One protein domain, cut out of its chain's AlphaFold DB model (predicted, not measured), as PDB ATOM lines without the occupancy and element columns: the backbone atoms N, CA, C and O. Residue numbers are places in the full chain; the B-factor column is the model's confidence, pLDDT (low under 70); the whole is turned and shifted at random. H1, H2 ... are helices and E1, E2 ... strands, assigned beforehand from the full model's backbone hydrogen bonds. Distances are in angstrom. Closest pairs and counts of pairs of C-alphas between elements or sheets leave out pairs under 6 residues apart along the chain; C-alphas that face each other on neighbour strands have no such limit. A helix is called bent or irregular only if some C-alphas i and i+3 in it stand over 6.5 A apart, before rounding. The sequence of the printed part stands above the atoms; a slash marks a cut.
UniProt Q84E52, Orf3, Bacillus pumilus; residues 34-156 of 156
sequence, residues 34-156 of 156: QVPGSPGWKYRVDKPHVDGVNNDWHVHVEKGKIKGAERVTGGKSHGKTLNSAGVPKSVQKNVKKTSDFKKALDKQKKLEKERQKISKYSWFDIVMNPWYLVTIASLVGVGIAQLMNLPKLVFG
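This is residues 34 to 156 of the 156 residues of the protein "Orf3" of Bacillus pumilus (UniProt Q84E52). Two lobes sit along one long helix: a small three-stranded sheet with H1 and the first part of H2 over one face, and, at the far end of H2, a cluster of four shorter helices, H3 to H6. H2 runs from one lobe to the other along the long axis. The printed part has 123 residues, with three named strands and then six named helices, E1 E2 E3 H1 H2 H3 H4 H5 H6; the sheet's order is E1 - E2 - E3, all antiparallel, and the class is mixed, helices and strands. The whole is compact, with a radius of gyration of the C-alphas of 15.9 A, yet its outline is a rod of 51 by 24 by 20 A.

Start at the sheet, a meander, each strand the antiparallel neighbour of the one before: E1, residues 42 to 46, E2, residues 58 to 63, and E3, residues 66 to 71. Between the hairpin E1 and E2 look at N 44 and O 60, 3.0 A apart; between the hairpin E2 and E3, at N 61 and O 68, 2.8 A apart, both within hydrogen-bond range. H1, residues 89 to 97, is on the sheet at a height of 10.2 A, slantwise to the strands. H2, residues 99 to 118, is on the same face at a height of 8.5 A, along the strands; its closest C-alphas to E1 are those of Phe 101 and Val 45, 6.4 A apart. Farther along, H2 touches H4, residues 130 to 140, at a shallow tilt of 19 degrees, opposite ways, closest at the C-alphas of Lys 107 and Leu 139, 6.3 A apart. H4 touches H5, residues 144 to 148, closest at the C-alphas of Ala 137 and Ile 144, 5.7 A apart. With residues 115 to 118 alone, H2 only just touches H6, residues 151 to 155, with 3 pairs of C-alphas within 8 A, the closest those of Arg 115 and Phe 155, 5.7 A apart. H3, residues 123 to 128, touches no helix but is near H4 and H6. Every O i to N i+4 pair is within hydrogen-bond range in H1, H2, H3, H5 and H6; in H4 it is 4 of 7.

Find C-alpha 42 at (7.954, -7.779, 3.867), where E1 begins; it is 13.2 A long, E2 17.2 A and E3 17.1 A. H1 measures 12.6 A. H2 runs 28.4 A from C-alpha 99 at (-0.381, 0.521, 12.300). H3 is 8.7 A, H4 15.3 A, and H5 and H6 6.3 A each; H4 is irregular, C-alphas 132 and 135 being 7.1 A apart. H6 ends at C-alpha 155 at (-22.147, -6.306, -1.153).

The C-alphas of Pro 39 and Met 128, the two farthest apart, are 51.4 A apart. The printed part has no cut. The links E1 to E2 and E3 to H1 are long. Confidence is low, under 70, at residues 50 to 53; the mean pLDDT of the printed part is 90.5.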
ATOM      1  N   GLN A  34       8.952  -3.425   5.378       96.56
ATOM      2  CA  GLN A  34       9.552  -4.480   6.194       96.56
ATOM      3  C   GLN A  34       8.656  -4.834   7.386       96.56
ATOM      4  O   GLN A  34       8.114  -3.946   8.041       96.56
ATOM      5  N   VAL A  35       8.515  -6.127   7.696       96.44
ATOM      6  CA  VAL A  35       7.798  -6.565   8.901       96.44
ATOM      7  C   VAL A  35       8.650  -6.247  10.138       96.44
ATOM      8  O   VAL A  35       9.763  -6.777  10.253       96.44
ATOM      9  N   PRO A  36       8.158  -5.434  11.093       95.06
ATOM     10  CA  PRO A  36       8.914  -5.101  12.297       95.06
ATOM     11  C   PRO A  36       9.294  -6.355  13.091       95.06
ATOM     12  O   PRO A  36       8.457  -7.225  13.324       95.06
ATOM     13  N   GLY A  37      10.561  -6.465  13.497       93.62
ATOM     14  CA  GLY A  37      11.048  -7.623  14.254       93.62
ATOM     15  C   GLY A  37      11.048  -8.944  13.469       93.62
ATOM     16  O   GLY A  37      11.019 -10.017  14.068       93.62
ATOM     17  N   SER A  38      11.021  -8.909  12.133       95.62
ATOM     18  CA  SER A  38      11.080 -10.113  11.290       95.62
ATOM     19  C   SER A  38      11.972  -9.896  10.059       95.62
ATOM     20  O   SER A  38      11.475  -9.618   8.967       95.62
ATOM     21  N   PRO A  39      13.305 -10.027  10.208       93.50
ATOM     22  CA  PRO A  39      14.264  -9.764   9.138       93.50
ATOM     23  C   PRO A  39      13.999 -10.550   7.842       93.50
ATOM     24  O   PRO A  39      13.745 -11.764   7.835       93.50
ATOM     25  N   GLY A  40      14.069  -9.833   6.720       94.38
ATOM     26  CA  GLY A  40      13.832 -10.363   5.375       94.38
ATOM     27  C   GLY A  40      12.364 -10.609   5.018       94.38
ATOM     28  O   GLY A  40      12.096 -10.978   3.879       94.38
ATOM     29  N   TRP A  41      11.421 -10.410   5.943       97.69
ATOM     30  CA  TRP A  41       9.991 -10.451   5.643       97.69
ATOM     31  C   TRP A  41       9.478  -9.063   5.302       97.69
ATOM     32  O   TRP A  41       9.790  -8.082   5.981       97.69
ATOM     33  N   LYS A  42       8.646  -8.997   4.269       97.56
ATOM     34  CA  LYS A  42       7.954  -7.779   3.867       97.56
ATOM     35  C   LYS A  42       6.449  -7.983   3.948       97.56
ATOM     36  O   LYS A  42       5.970  -9.103   3.790       97.56
ATOM     37  N   TYR A  43       5.713  -6.906   4.184       97.12
ATOM     38  CA  TYR A  43       4.263  -6.877   4.128       97.12
ATOM     39  C   TYR A  43       3.756  -5.643   3.385       97.12
ATOM     40  O   TYR A  43       4.411  -4.604   3.368       97.12
ATOM     41  N   ARG A  44       2.558  -5.740   2.830       95.62
ATOM     42  CA  ARG A  44       1.740  -4.586   2.445       95.62
ATOM     43  C   ARG A  44       0.294  -4.877   2.791       95.62
ATOM     44  O   ARG A  44      -0.090  -6.040   2.910       95.62
ATOM     45  N   VAL A  45      -0.491  -3.829   2.959       94.56
ATOM     46  CA  VAL A  45      -1.925  -3.950   3.192       94.56
ATOM     47  C   VAL A  45      -2.630  -3.282   2.031       94.56
ATOM     48  O   VAL A  45      -2.467  -2.081   1.824       94.56
ATOM     49  N   ASP A  46      -3.387  -4.079   1.294       91.56
ATOM     50  CA  ASP A  46      -4.045  -3.659   0.072       91.56
ATOM     51  C   ASP A  46      -5.531  -3.402   0.345       91.56
ATOM     52  O   ASP A  46      -6.183  -4.067   1.163       91.56
ATOM     53  N   LYS A  47      -6.046  -2.380  -0.339       90.69
ATOM     54  CA  LYS A  47      -7.469  -2.042  -0.365       90.69
ATOM     55  C   LYS A  47      -8.262  -3.115  -1.131       90.69
ATOM     56  O   LYS A  47      -7.663  -3.875  -1.898       90.69
ATOM     57  N   PRO A  48      -9.594  -3.175  -0.957       88.62
ATOM     58  CA  PRO A  48     -10.439  -4.019  -1.785       88.62
ATOM     59  C   PRO A  48     -10.185  -3.797  -3.278       88.62
ATOM     60  O   PRO A  48     -10.085  -2.657  -3.737       88.62
ATOM     61  N   HIS A  49     -10.057  -4.888  -4.024       76.44
ATOM     62  CA  HIS A  49      -9.804  -4.848  -5.457       76.44
ATOM     63  C   HIS A  49     -11.101  -4.674  -6.249       76.44
ATOM     64  O   HIS A  49     -12.142  -5.236  -5.916       76.44
ATOM     65  N   VAL A  50     -11.001  -3.940  -7.356       66.75
ATOM     66  CA  VAL A  50     -12.087  -3.738  -8.329       66.75
ATOM     67  C   VAL A  50     -12.304  -4.946  -9.255       66.75
ATOM     68  O   VAL A  50     -13.167  -4.913 -10.119       66.75
ATOM     69  N   ASP A  51     -11.558  -6.038  -9.088       67.25
ATOM     70  CA  ASP A  51     -11.724  -7.265  -9.883       67.25
ATOM     71  C   ASP A  51     -12.790  -8.227  -9.318       67.25
ATOM     72  O   ASP A  51     -13.103  -9.249  -9.928       67.25
ATOM     73  N   GLY A  52     -13.368  -7.914  -8.152       60.41
ATOM     74  CA  GLY A  52     -14.409  -8.725  -7.521       60.41
ATOM     75  C   GLY A  52     -13.904  -9.967  -6.774       60.41
ATOM     76  O   GLY A  52     -14.720 -10.675  -6.182       60.41
ATOM     77  N   VAL A  53     -12.594 -10.259  -6.798       62.47
ATOM     78  CA  VAL A  53     -11.988 -11.463  -6.194       62.47
ATOM     79  C   VAL A  53     -11.518 -11.196  -4.760       62.47
ATOM     80  O   VAL A  53     -11.531 -12.098  -3.920       62.47
ATOM     81  N   ASN A  54     -11.143  -9.951  -4.449       72.88
ATOM     82  CA  ASN A  54     -10.742  -9.526  -3.107       72.88
ATOM     83  C   ASN A  54     -11.465  -8.239  -2.698       72.88
ATOM     84  O   ASN A  54     -10.851  -7.182  -2.581       72.88
ATOM     85  N   ASN A  55     -12.768  -8.343  -2.432       85.31
ATOM     86  CA  ASN A  55     -13.608  -7.210  -2.021       85.31
ATOM     87  C   ASN A  55     -13.338  -6.736  -0.581       85.31
ATOM     88  O   ASN A  55     -13.980  -5.801  -0.112       85.31
ATOM     89  N   ASP A  56     -12.383  -7.342   0.119       91.19
ATOM     90  CA  ASP A  56     -12.021  -7.000   1.490       91.19
ATOM     91  C   ASP A  56     -10.590  -6.463   1.565       91.19
ATOM     92  O   ASP A  56      -9.714  -6.821   0.768       91.19
ATOM     93  N   TRP A  57     -10.337  -5.636   2.578       93.69
ATOM     94  CA  TRP A  57      -8.977  -5.281   2.961       93.69
ATOM     95  C   TRP A  57      -8.198  -6.551   3.306       93.69
ATOM     96  O   TRP A  57      -8.657  -7.411   4.068       93.69
ATOM     97  N   HIS A  58      -6.994  -6.675   2.767       93.69
ATOM     98  CA  HIS A  58      -6.182  -7.870   2.945       93.69
ATOM     99  C   HIS A  58      -4.704  -7.514   3.038       93.69
ATOM    100  O   HIS A  58      -4.250  -6.463   2.591       93.69
ATOM    101  N   VAL A  59      -3.947  -8.384   3.690       95.19
ATOM    102  CA  VAL A  59      -2.513  -8.227   3.878       95.19
ATOM    103  C   VAL A  59      -1.779  -9.233   3.013       95.19
ATOM    104  O   VAL A  59      -2.123 -10.414   3.009       95.19
ATOM    105  N   HIS A  60      -0.747  -8.769   2.320       95.31
ATOM    106  CA  HIS A  60       0.240  -9.620   1.666       95.31
ATOM    107  C   HIS A  60       1.492  -9.663   2.525       95.31
ATOM    108  O   HIS A  60       1.921  -8.640   3.058       95.31
ATOM    109  N   VAL A  61       2.083 -10.845   2.658       96.50
ATOM    110  CA  VAL A  61       3.338 -11.066   3.377       96.50
ATOM    111  C   VAL A  61       4.227 -11.960   2.531       96.50
ATOM    112  O   VAL A  61       3.802 -13.033   2.098       96.50
ATOM    113  N   GLU A  62       5.471 -11.542   2.311       96.06
ATOM    114  CA  GLU A  62       6.396 -12.290   1.465       96.06
ATOM    115  C   GLU A  62       7.836 -12.317   1.982       96.06
ATOM    116  O   GLU A  62       8.300 -11.409   2.680       96.06
ATOM    117  N   LYS A  63       8.539 -13.384   1.599       96.56
ATOM    118  CA  LYS A  63       9.988 -13.546   1.725       96.56
ATOM    119  C   LYS A  63      10.482 -14.507   0.643       96.56
ATOM    120  O   LYS A  63      10.213 -15.707   0.696       96.56
ATOM    121  N   GLY A  64      11.216 -13.985  -0.340       92.62
ATOM    122  CA  GLY A  64      11.707 -14.776  -1.473       92.62
ATOM    123  C   GLY A  64      10.560 -15.446  -2.240       92.62
ATOM    124  O   GLY A  64       9.694 -14.764  -2.782       92.62
ATOM    125  N   LYS A  65      10.542 -16.785  -2.267       92.69
ATOM    126  CA  LYS A  65       9.497 -17.580  -2.941       92.69
ATOM    127  C   LYS A  65       8.189 -17.694  -2.142       92.69
ATOM    128  O   LYS A  65       7.169 -18.076  -2.711       92.69
ATOM    129  N   ILE A  66       8.197 -17.377  -0.844       94.69
ATOM    130  CA  ILE A  66       7.000 -17.448   0.001       94.69
ATOM    131  C   ILE A  66       6.182 -16.177  -0.200       94.69
ATOM    132  O   ILE A  66       6.664 -15.092   0.122       94.69
ATOM    133  N   LYS A  67       4.948 -16.321  -0.693       94.19
ATOM    134  CA  LYS A  67       3.974 -15.236  -0.875       94.19
ATOM    135  C   LYS A  67       2.622 -15.669  -0.318       94.19
ATOM    136  O   LYS A  67       1.979 -16.565  -0.870       94.19
ATOM    137  N   GLY A  68       2.223 -15.060   0.793       93.12
ATOM    138  CA  GLY A  68       0.940 -15.292   1.445       93.12
ATOM    139  C   GLY A  68       0.063 -14.053   1.401       93.12
ATOM    140  O   GLY A  68       0.563 -12.940   1.528       93.12
ATOM    141  N   ALA A  69      -1.242 -14.267   1.278       93.12
ATOM    142  CA  ALA A  69      -2.254 -13.235   1.439       93.12
ATOM    143  C   ALA A  69      -3.315 -13.718   2.436       93.12
ATOM    144  O   ALA A  69      -3.555 -14.919   2.545       93.12
ATOM    145  N   GLU A  70      -3.914 -12.812   3.200       94.19
ATOM    146  CA  GLU A  70      -4.993 -13.106   4.154       94.19
ATOM    147  C   GLU A  70      -5.850 -11.853   4.335       94.19
ATOM    148  O   GLU A  70      -5.322 -10.742   4.373       94.19
ATOM    149  N   ARG A  71      -7.173 -12.009   4.465       93.94
ATOM    150  CA  ARG A  71      -8.048 -10.873   4.806       93.94
ATOM    151  C   ARG A  71      -7.650 -10.315   6.168       93.94
ATOM    152  O   ARG A  71      -7.270 -11.074   7.057       93.94
ATOM    153  N   VAL A  72      -7.783  -9.009   6.390       94.88
ATOM    154  CA  VAL A  72      -7.428  -8.422   7.701       94.88
ATOM    155  C   VAL A  72      -8.299  -8.959   8.846       94.88
ATOM    156  O   VAL A  72      -7.860  -8.987   9.994       94.88
ATOM    157  N   THR A  73      -9.500  -9.451   8.535       92.19
ATOM    158  CA  THR A  73     -10.419 -10.146   9.453       92.19
ATOM    159  C   THR A  73     -10.117 -11.641   9.620       92.19
ATOM    160  O   THR A  73     -10.699 -12.292  10.483       92.19
ATOM    161  N   GLY A  74      -9.164 -12.184   8.857       88.00
ATOM    162  CA  GLY A  74      -8.853 -13.609   8.786       88.00
ATOM    163  C   GLY A  74      -9.567 -14.320   7.632       88.00
ATOM    164  O   GLY A  74     -10.541 -13.833   7.066       88.00
ATOM    165  N   GLY A  75      -9.057 -15.494   7.259       88.56
ATOM    166  CA  GLY A  75      -9.572 -16.266   6.127       88.56
ATOM    167  C   GLY A  75      -8.843 -15.984   4.813       88.56
ATOM    168  O   GLY A  75      -7.834 -15.279   4.761       88.56
ATOM    169  N   LYS A  76      -9.314 -16.615   3.733       87.00
ATOM    170  CA  LYS A  76      -8.570 -16.646   2.472       87.00
ATOM    171  C   LYS A  76      -8.626 -15.308   1.728       87.00
ATOM    172  O   LYS A  76      -9.697 -14.728   1.560       87.00
ATOM    173  N   SER A  77      -7.481 -14.885   1.206       82.50
ATOM    174  CA  SER A  77      -7.355 -13.884   0.142       82.50
ATOM    175  C   SER A  77      -6.521 -14.499  -0.982       82.50
ATOM    176  O   SER A  77      -5.587 -15.258  -0.715       82.50
ATOM    177  N   HIS A  78      -6.916 -14.283  -2.239       79.06
ATOM    178  CA  HIS A  78      -6.343 -14.990  -3.397       79.06
ATOM    179  C   HIS A  78      -6.262 -16.525  -3.210       79.06
ATOM    180  O   HIS A  78      -5.276 -17.171  -3.566       79.06
ATOM    181  N   GLY A  79      -7.275 -17.117  -2.565       82.12
ATOM    182  CA  GLY A  79      -7.342 -18.559  -2.298       82.12
ATOM    183  C   GLY A  79      -6.367 -19.093  -1.236       82.12
ATOM    184  O   GLY A  79      -6.401 -20.289  -0.940       82.12
ATOM    185  N   LYS A  80      -5.539 -18.239  -0.619       85.62
ATOM    186  CA  LYS A  80      -4.522 -18.618   0.375       85.62
ATOM    187  C   LYS A  80      -4.745 -17.894   1.703       85.62
ATOM    188  O   LYS A  80      -5.479 -16.917   1.770       85.62
ATOM    189  N   THR A  81      -4.134 -18.405   2.767       92.44
ATOM    190  CA  THR A  81      -3.929 -17.697   4.038       92.44
ATOM    191  C   THR A  81      -2.431 -17.514   4.267       92.44
ATOM    192  O   THR A  81      -1.610 -18.167   3.611       92.44
ATOM    193  N   LEU A  82      -2.036 -16.687   5.241       93.81
ATOM    194  CA  LEU A  82      -0.619 -16.598   5.620       93.81
ATOM    195  C   LEU A  82      -0.096 -17.958   6.098       93.81
ATOM    196  O   LEU A  82       1.025 -18.351   5.785       93.81
ATOM    197  N   ASN A  83      -0.939 -18.705   6.814       92.88
ATOM    198  CA  ASN A  83      -0.594 -20.027   7.314       92.88
ATOM    199  C   ASN A  83      -0.392 -21.040   6.179       92.88
ATOM    200  O   ASN A  83       0.623 -21.726   6.160       92.88
ATOM    201  N   SER A  84      -1.320 -21.106   5.218       93.00
ATOM    202  CA  SER A  84      -1.221 -22.056   4.100       93.00
ATOM    203  C   SER A  84      -0.074 -21.731   3.145       93.00
ATOM    204  O   SER A  84       0.377 -22.601   2.411       93.00
ATOM    205  N   ALA A  85       0.390 -20.479   3.130       92.88
ATOM    206  CA  ALA A  85       1.545 -20.054   2.349       92.88
ATOM    207  C   ALA A  85       2.893 -20.329   3.042       92.88
ATOM    208  O   ALA A  85       3.931 -20.078   2.442       92.88
ATOM    209  N   GLY A  86       2.901 -20.822   4.288       94.50
ATOM    210  CA  GLY A  86       4.132 -21.097   5.037       94.50
ATOM    211  C   GLY A  86       4.739 -19.874   5.737       94.50
ATOM    212  O   GLY A  86       5.920 -19.880   6.075       94.50
ATOM    213  N   VAL A  87       3.962 -18.811   5.972       96.31
ATOM    214  CA  VAL A  87       4.423 -17.648   6.748       96.31
ATOM    215  C   VAL A  87       4.510 -18.032   8.234       96.31
ATOM    216  O   VAL A  87       3.494 -18.439   8.803       96.31
ATOM    217  N   PRO A  88       5.658 -17.869   8.920       96.56
ATOM    218  CA  PRO A  88       5.795 -18.214  10.334       96.56
ATOM    219  C   PRO A  88       4.846 -17.424  11.245       96.56
ATOM    220  O   PRO A  88       4.577 -16.242  11.017       96.56
ATOM    221  N   LYS A  89       4.382 -18.042  12.337       96.19
ATOM    222  CA  LYS A  89       3.430 -17.421  13.282       96.19
ATOM    223  C   LYS A  89       3.951 -16.134  13.926       96.19
ATOM    224  O   LYS A  89       3.170 -15.211  14.151       96.19
ATOM    225  N   SER A  90       5.256 -16.044  14.184       96.25
ATOM    226  CA  SER A  90       5.897 -14.824  14.694       96.25
ATOM    227  C   SER A  90       5.746 -13.651  13.720       96.25
ATOM    228  O   SER A  90       5.347 -12.562  14.129       96.25
ATOM    229  N   VAL A  91       5.957 -13.898  12.425       97.56
ATOM    230  CA  VAL A  91       5.781 -12.910  11.352       97.56
ATOM    231  C   VAL A  91       4.315 -12.494  11.250       97.56
ATOM    232  O   VAL A  91       4.023 -11.301  11.262       97.56
ATOM    233  N   GLN A  92       3.383 -13.457  11.247       97.06
ATOM    234  CA  GLN A  92       1.939 -13.173  11.247       97.06
ATOM    235  C   GLN A  92       1.549 -12.256  12.421       97.06
ATOM    236  O   GLN A  92       0.832 -11.274  12.237       97.06
ATOM    237  N   LYS A  93       2.055 -12.540  13.631       97.00
ATOM    238  CA  LYS A  93       1.798 -11.733  14.833       97.00
ATOM    239  C   LYS A  93       2.373 -10.322  14.708       97.00
ATOM    240  O   LYS A  93       1.707  -9.366  15.093       97.00
ATOM    241  N   ASN A  94       3.585 -10.182  14.177       97.25
ATOM    242  CA  ASN A  94       4.230  -8.881  14.016       97.25
ATOM    243  C   ASN A  94       3.524  -8.010  12.976       97.25
ATOM    244  O   ASN A  94       3.278  -6.836  13.242       97.25
ATOM    245  N   VAL A  95       3.094  -8.593  11.855       96.75
ATOM    246  CA  VAL A  95       2.277  -7.901  10.846       96.75
ATOM    247  C   VAL A  95       0.974  -7.378  11.454       96.75
ATOM    248  O   VAL A  95       0.650  -6.203  11.286       96.75
ATOM    249  N   LYS A  96       0.267  -8.195  12.248       96.19
ATOM    250  CA  LYS A  96      -0.995  -7.805  12.910       96.19
ATOM    251  C   LYS A  96      -0.834  -6.677  13.941       96.19
ATOM    252  O   LYS A  96      -1.807  -6.014  14.290       96.19
ATOM    253  N   LYS A  97       0.388  -6.427  14.425       96.56
ATOM    254  CA  LYS A  97       0.694  -5.309  15.334       96.56
ATOM    255  C   LYS A  97       0.938  -3.982  14.612       96.56
ATOM    256  O   LYS A  97       0.886  -2.945  15.275       96.56
ATOM    257  N   THR A  98       1.202  -4.004  13.303       96.50
ATOM    258  CA  THR A  98       1.513  -2.798  12.520       96.50
ATOM    259  C   THR A  98       0.335  -1.825  12.483       96.50
ATOM    260  O   THR A  98      -0.832  -2.220  12.549       96.50
ATOM    261  N   SER A  99       0.638  -0.530  12.385       96.31
ATOM    262  CA  SER A  99      -0.381   0.521  12.300       96.31
ATOM    263  C   SER A  99      -1.220   0.402  11.026       96.31
ATOM    264  O   SER A  99      -2.431   0.593  11.086       96.31
ATOM    265  N   ASP A 100      -0.606   0.026   9.902       95.44
ATOM    266  CA  ASP A 100      -1.304  -0.186   8.630       95.44
ATOM    267  C   ASP A 100      -2.348  -1.303   8.739       95.44
ATOM    268  O   ASP A 100      -3.496  -1.111   8.343       95.44
ATOM    269  N   PHE A 101      -1.978  -2.445   9.338       96.19
ATOM    270  CA  PHE A 101      -2.902  -3.562   9.528       96.19
ATOM    271  C   PHE A 101      -4.087  -3.163  10.410       96.19
ATOM    272  O   PHE A 101      -5.233  -3.438  10.066       96.19
ATOM    273  N   LYS A 102      -3.829  -2.471  11.528       97.06
ATOM    274  CA  LYS A 102      -4.892  -1.996  12.429       97.06
ATOM    275  C   LYS A 102      -5.828  -1.006  11.735       97.06
ATOM    276  O   LYS A 102      -7.041  -1.174  11.805       97.06
ATOM    277  N   LYS A 103      -5.280  -0.031  11.000       95.56
ATOM    278  CA  LYS A 103      -6.073   0.931  10.216       95.56
ATOM    279  C   LYS A 103      -6.953   0.229   9.185       95.56
ATOM    280  O   LYS A 103      -8.116   0.588   9.034       95.56
ATOM    281  N   ALA A 104      -6.413  -0.761   8.479       95.12
ATOM    282  CA  ALA A 104      -7.174  -1.529   7.503       95.12
ATOM    283  C   ALA A 104      -8.251  -2.400   8.154       95.12
ATOM    284  O   ALA A 104      -9.366  -2.449   7.652       95.12
ATOM    285  N   LEU A 105      -7.964  -3.019   9.302       96.56
ATOM    286  CA  LEU A 105      -8.962  -3.749  10.083       96.56
ATOM    287  C   LEU A 105     -10.115  -2.835  10.522       96.56
ATOM    288  O   LEU A 105     -11.278  -3.215  10.412       96.56
ATOM    289  N   ASP A 106      -9.818  -1.617  10.971       96.25
ATOM    290  CA  ASP A 106     -10.848  -0.648  11.352       96.25
ATOM    291  C   ASP A 106     -11.666  -0.172  10.144       96.25
ATOM    292  O   ASP A 106     -12.891  -0.056  10.236       96.25
ATOM    293  N   LYS A 107     -11.018   0.062   8.995       95.00
ATOM    294  CA  LYS A 107     -11.714   0.369   7.735       95.00
ATOM    295  C   LYS A 107     -12.602  -0.787   7.280       95.00
ATOM    296  O   LYS A 107     -13.741  -0.532   6.910       95.00
ATOM    297  N   GLN A 108     -12.127  -2.027   7.367       95.12
ATOM    298  CA  GLN A 108     -12.895  -3.221   7.017       95.12
ATOM    299  C   GLN A 108     -14.139  -3.368   7.897       95.12
ATOM    300  O   GLN A 108     -15.231  -3.568   7.381       95.12
ATOM    301  N   LYS A 109     -14.017  -3.160   9.214       95.56
ATOM    302  CA  LYS A 109     -15.176  -3.167  10.123       95.56
ATOM    303  C   LYS A 109     -16.201  -2.086   9.778       95.56
ATOM    304  O   LYS A 109     -17.403  -2.315   9.890       95.56
ATOM    305  N   LYS A 110     -15.750  -0.884   9.397       95.38
ATOM    306  CA  LYS A 110     -16.649   0.185   8.930       95.38
ATOM    307  C   LYS A 110     -17.308  -0.197   7.607       95.38
ATOM    308  O   LYS A 110     -18.509  -0.002   7.469       95.38
ATOM    309  N   LEU A 111     -16.545  -0.780   6.683       94.06
ATOM    310  CA  LEU A 111     -17.042  -1.247   5.395       94.06
ATOM    311  C   LEU A 111     -18.147  -2.279   5.594       94.06
ATOM    312  O   LEU A 111     -19.242  -2.071   5.097       94.06
ATOM    313  N   GLU A 112     -17.921  -3.314   6.400       93.62
ATOM    314  CA  GLU A 112     -18.924  -4.341   6.717       93.62
ATOM    315  C   GLU A 112     -20.214  -3.752   7.304       93.62
ATOM    316  O   GLU A 112     -21.307  -4.148   6.902       93.62
ATOM    317  N   LYS A 113     -20.115  -2.755   8.194       94.50
ATOM    318  CA  LYS A 113     -21.295  -2.051   8.728       94.50
ATOM    319  C   LYS A 113     -22.070  -1.308   7.644       94.50
ATOM    320  O   LYS A 113     -23.297  -1.345   7.644       94.50
ATOM    321  N   GLU A 114     -21.380  -0.628   6.734       93.31
ATOM    322  CA  GLU A 114     -22.038   0.055   5.617       93.31
ATOM    323  C   GLU A 114     -22.641  -0.941   4.623       93.31
ATOM    324  O   GLU A 114     -23.780  -0.753   4.203       93.31
ATOM    325  N   ARG A 115     -21.958  -2.058   4.337       92.69
ATOM    326  CA  ARG A 115     -22.511  -3.148   3.520       92.69
ATOM    327  C   ARG A 115     -23.815  -3.688   4.102       92.69
ATOM    328  O   ARG A 115     -24.779  -3.846   3.368       92.69
ATOM    329  N   GLN A 116     -23.880  -3.895   5.418       93.44
ATOM    330  CA  GLN A 116     -25.099  -4.340   6.112       93.44
ATOM    331  C   GLN A 116     -26.239  -3.309   6.075       93.44
ATOM    332  O   GLN A 116     -27.414  -3.672   6.077       93.44
ATOM    333  N   LYS A 117     -25.924  -2.009   6.083       92.44
ATOM    334  CA  LYS A 117     -26.945  -0.963   5.911       92.44
ATOM    335  C   LYS A 117     -27.476  -0.957   4.482       92.44
ATOM    336  O   LYS A 117     -28.681  -0.821   4.288       92.44
ATOM    337  N   ILE A 118     -26.579  -1.105   3.510       90.69
ATOM    338  CA  ILE A 118     -26.886  -1.006   2.083       90.69
ATOM    339  C   ILE A 118     -27.548  -2.278   1.550       90.69
ATOM    340  O   ILE A 118     -28.392  -2.186   0.668       90.69
ATOM    341  N   SER A 119     -27.282  -3.443   2.145       91.31
ATOM    342  CA  SER A 119     -27.932  -4.716   1.794       91.31
ATOM    343  C   SER A 119     -29.449  -4.733   2.010       91.31
ATOM    344  O   SER A 119     -30.103  -5.698   1.632       91.31
ATOM    345  N   LYS A 120     -30.017  -3.697   2.643       92.50
ATOM    346  CA  LYS A 120     -31.467  -3.500   2.783       92.50
ATOM    347  C   LYS A 120     -32.120  -2.928   1.523       92.50
ATOM    348  O   LYS A 120     -33.336  -3.003   1.399       92.50
ATOM    349  N   TYR A 121     -31.328  -2.332   0.636       90.62
ATOM    350  CA  TYR A 121     -31.790  -1.717  -0.600       90.62
ATOM    351  C   TYR A 121     -31.517  -2.647  -1.776       90.62
ATOM    352  O   TYR A 121     -30.510  -3.363  -1.802       90.62
ATOM    353  N   SER A 122     -32.402  -2.631  -2.770       90.75
ATOM    354  CA  SER A 122     -32.145  -3.336  -4.019       90.75
ATOM    355  C   SER A 122     -31.044  -2.627  -4.813       90.75
ATOM    356  O   SER A 122     -30.767  -1.440  -4.629       90.75
ATOM    357  N   TRP A 123     -30.424  -3.343  -5.752       89.88
ATOM    358  CA  TRP A 123     -29.467  -2.716  -6.663       89.88
ATOM    359  C   TRP A 123     -30.093  -1.569  -7.466       89.88
ATOM    360  O   TRP A 123     -29.440  -0.558  -7.708       89.88
ATOM    361  N   PHE A 124     -31.374  -1.693  -7.825       90.19
ATOM    362  CA  PHE A 124     -32.114  -0.639  -8.514       90.19
ATOM    363  C   PHE A 124     -32.237   0.629  -7.656       90.19
ATOM    364  O   PHE A 124     -31.949   1.719  -8.147       90.19
ATOM    365  N   ASP A 125     -32.556   0.497  -6.366       90.94
ATOM    366  CA  ASP A 125     -32.622   1.636  -5.435       90.94
ATOM    367  C   ASP A 125     -31.270   2.356  -5.319       90.94
ATOM    368  O   ASP A 125     -31.206   3.584  -5.275       90.94
ATOM    369  N   ILE A 126     -30.174   1.590  -5.314       90.06
ATOM    370  CA  ILE A 126     -28.803   2.114  -5.257       90.06
ATOM    371  C   ILE A 126     -28.431   2.854  -6.544       90.06
ATOM    372  O   ILE A 126     -27.792   3.902  -6.483       90.06
ATOM    373  N   VAL A 127     -28.838   2.342  -7.709       88.81
ATOM    374  CA  VAL A 127     -28.619   3.013  -8.999       88.81
ATOM    375  C   VAL A 127     -29.415   4.317  -9.081       88.81
ATOM    376  O   VAL A 127     -28.889   5.319  -9.560       88.81
ATOM    377  N   MET A 128     -30.654   4.325  -8.582       88.06
ATOM    378  CA  MET A 128     -31.512   5.517  -8.567       88.06
ATOM    379  C   MET A 128     -31.063   6.556  -7.531       88.06
ATOM    380  O   MET A 128     -31.297   7.750  -7.718       88.06
ATOM    381  N   ASN A 129     -30.397   6.126  -6.457       88.81
ATOM    382  CA  ASN A 129     -29.839   7.003  -5.435       88.81
ATOM    383  C   ASN A 129     -28.387   6.609  -5.087       88.81
ATOM    384  O   ASN A 129     -28.126   5.999  -4.044       88.81
ATOM    385  N   PRO A 130     -27.402   7.005  -5.919       86.69
ATOM    386  CA  PRO A 130     -26.001   6.619  -5.742       86.69
ATOM    387  C   PRO A 130     -25.352   7.211  -4.481       86.69
ATOM    388  O   PRO A 130     -24.218   6.858  -4.151       86.69
ATOM    389  N   TRP A 131     -26.056   8.070  -3.734       85.56
ATOM    390  CA  TRP A 131     -25.596   8.604  -2.452       85.56
ATOM    391  C   TRP A 131     -25.266   7.504  -1.436       85.56
ATOM    392  O   TRP A 131     -24.322   7.645  -0.658       85.56
ATOM    393  N   TYR A 132     -25.974   6.369  -1.489       86.62
ATOM    394  CA  TYR A 132     -25.671   5.206  -0.650       86.62
ATOM    395  C   TYR A 132     -24.228   4.707  -0.831       86.62
ATOM    396  O   TYR A 132     -23.643   4.153   0.095       86.62
ATOM    397  N   LEU A 133     -23.612   4.942  -1.993       89.88
ATOM    398  CA  LEU A 133     -22.269   4.459  -2.307       89.88
ATOM    399  C   LEU A 133     -21.148   5.388  -1.833       89.88
ATOM    400  O   LEU A 133     -19.999   4.958  -1.834       89.88
ATOM    401  N   VAL A 134     -21.436   6.619  -1.393       89.06
ATOM    402  CA  VAL A 134     -20.402   7.611  -1.024       89.06
ATOM    403  C   VAL A 134     -19.483   7.084   0.080       89.06
ATOM    404  O   VAL A 134     -18.255   7.134  -0.037       89.06
ATOM    405  N   THR A 135     -20.056   6.527   1.150       87.25
ATOM    406  CA  THR A 135     -19.258   6.000   2.264       87.25
ATOM    407  C   THR A 135     -18.467   4.758   1.847       87.25
ATOM    408  O   THR A 135     -17.280   4.675   2.166       87.25
ATOM    409  N   ILE A 136     -19.056   3.841   1.069       89.50
ATOM    410  CA  ILE A 136     -18.332   2.677   0.527       89.50
ATOM    411  C   ILE A 136     -17.182   3.123  -0.386       89.50
ATOM    412  O   ILE A 136     -16.062   2.644  -0.212       89.50
ATOM    413  N   ALA A 137     -17.412   4.079  -1.290       89.50
ATOM    414  CA  ALA A 137     -16.404   4.631  -2.196       89.50
ATOM    415  C   ALA A 137     -15.191   5.162  -1.423       89.50
ATOM    416  O   ALA A 137     -14.054   4.803  -1.726       89.50
ATOM    417  N   SER A 138     -15.430   5.922  -0.348       88.06
ATOM    418  CA  SER A 138     -14.358   6.425   0.521       88.06
ATOM    419  C   SER A 138     -13.591   5.321   1.264       88.06
ATOM    420  O   SER A 138     -12.371   5.403   1.417       88.06
ATOM    421  N   LEU A 139     -14.284   4.276   1.731       89.12
ATOM    422  CA  LEU A 139     -13.687   3.191   2.516       89.12
ATOM    423  C   LEU A 139     -12.867   2.239   1.648       89.12
ATOM    424  O   LEU A 139     -11.843   1.728   2.105       89.12
ATOM    425  N   VAL A 140     -13.317   2.014   0.416       88.12
ATOM    426  CA  VAL A 140     -12.634   1.186  -0.577       88.12
ATOM    427  C   VAL A 140     -11.548   1.981  -1.310       88.12
ATOM    428  O   VAL A 140     -10.536   1.411  -1.702       88.12
ATOM    429  N   GLY A 141     -11.696   3.303  -1.434       85.56
ATOM    430  CA  GLY A 141     -10.763   4.165  -2.162       85.56
ATOM    431  C   GLY A 141     -10.904   4.023  -3.678       85.56
ATOM    432  O   GLY A 141      -9.895   3.870  -4.374       85.56
ATOM    433  N   VAL A 142     -12.154   4.012  -4.154       84.81
ATOM    434  CA  VAL A 142     -12.568   3.912  -5.567       84.81
ATOM    435  C   VAL A 142     -13.693   4.906  -5.848       84.81
ATOM    436  O   VAL A 142     -14.352   5.378  -4.922       84.81
ATOM    437  N   GLY A 143     -13.927   5.226  -7.120       86.00
ATOM    438  CA  GLY A 143     -15.033   6.099  -7.518       86.00
ATOM    439  C   GLY A 143     -16.402   5.417  -7.413       86.00
ATOM    440  O   GLY A 143     -16.515   4.198  -7.546       86.00
ATOM    441  N   ILE A 144     -17.468   6.208  -7.251       86.69
ATOM    442  CA  ILE A 144     -18.858   5.706  -7.219       86.69
ATOM    443  C   ILE A 144     -19.201   4.938  -8.501       86.69
ATOM    444  O   ILE A 144     -19.786   3.863  -8.431       86.69
ATOM    445  N   ALA A 145     -18.776   5.426  -9.667       84.75
ATOM    446  CA  ALA A 145     -19.034   4.742 -10.933       84.75
ATOM    447  C   ALA A 145     -18.368   3.359 -11.020       84.75
ATOM    448  O   ALA A 145     -18.948   2.429 -11.571       84.75
ATOM    449  N   GLN A 146     -17.179   3.186 -10.429       85.00
ATOM    450  CA  GLN A 146     -16.539   1.868 -10.357       85.00
ATOM    451  C   GLN A 146     -17.370   0.912  -9.495       85.00
ATOM    452  O   GLN A 146     -17.562  -0.237  -9.881       85.00
ATOM    453  N   LEU A 147     -17.934   1.390  -8.379       86.19
ATOM    454  CA  LEU A 147     -18.864   0.601  -7.565       86.19
ATOM    455  C   LEU A 147     -20.145   0.249  -8.327       86.19
ATOM    456  O   LEU A 147     -20.595  -0.888  -8.241       86.19
ATOM    457  N   MET A 148     -20.699   1.181  -9.109       86.69
ATOM    458  CA  MET A 148     -21.884   0.939  -9.948       86.69
ATOM    459  C   MET A 148     -21.642  -0.093 -11.059       86.69
ATOM    460  O   MET A 148     -22.580  -0.738 -11.512       86.69
ATOM    461  N   ASN A 149     -20.398  -0.293 -11.486       86.06
ATOM    462  CA  ASN A 149     -20.058  -1.353 -12.437       86.06
ATOM    463  C   ASN A 149     -19.726  -2.688 -11.745       86.06
ATOM    464  O   ASN A 149     -19.577  -3.711 -12.410       86.06
ATOM    465  N   LEU A 150     -19.606  -2.697 -10.412       83.25
ATOM    466  CA  LEU A 150     -19.104  -3.822  -9.619       83.25
ATOM    467  C   LEU A 150     -19.932  -4.017  -8.336       83.25
ATOM    468  O   LEU A 150     -19.426  -3.803  -7.228       83.25
ATOM    469  N   PRO A 151     -21.186  -4.496  -8.438       84.81
ATOM    470  CA  PRO A 151     -22.059  -4.703  -7.278       84.81
ATOM    471  C   PRO A 151     -21.447  -5.633  -6.220       84.81
ATOM    472  O   PRO A 151     -21.686  -5.462  -5.028       84.81
ATOM    473  N   LYS A 152     -20.583  -6.573  -6.621       85.12
ATOM    474  CA  LYS A 152     -19.846  -7.444  -5.689       85.12
ATOM    475  C   LYS A 152     -18.973  -6.661  -4.703       85.12
ATOM    476  O   LYS A 152     -18.866  -7.039  -3.548       85.12
ATOM    477  N   LEU A 153     -18.399  -5.532  -5.114       84.69
ATOM    478  CA  LEU A 153     -17.585  -4.694  -4.231       84.69
ATOM    479  C   LEU A 153     -18.442  -3.959  -3.184       84.69
ATOM    480  O   LEU A 153     -17.979  -3.688  -2.071       84.69
ATOM    481  N   VAL A 154     -19.704  -3.684  -3.528       86.06
ATOM    482  CA  VAL A 154     -20.705  -3.074  -2.647       86.06
ATOM    483  C   VAL A 154     -21.225  -4.084  -1.629       86.06
ATOM    484  O   VAL A 154     -21.309  -3.750  -0.455       86.06
ATOM    485  N   PHE A 155     -21.518  -5.318  -2.038       86.19
ATOM    486  CA  PHE A 155     -22.147  -6.306  -1.153       86.19
ATOM    487  C   PHE A 155     -21.179  -7.295  -0.487       86.19
ATOM    488  O   PHE A 155     -21.550  -7.891   0.523       86.19
ATOM    489  N   GLY A 156     -19.931  -7.381  -0.957       76.94
ATOM    490  CA  GLY A 156     -18.937  -8.351  -0.484       76.94
ATOM    491  C   GLY A 156     -18.844  -9.568  -1.390       76.94
ATOM    492  O   GLY A 156     -19.893 -10.168  -1.698       76.94
TER     493      GLY A 156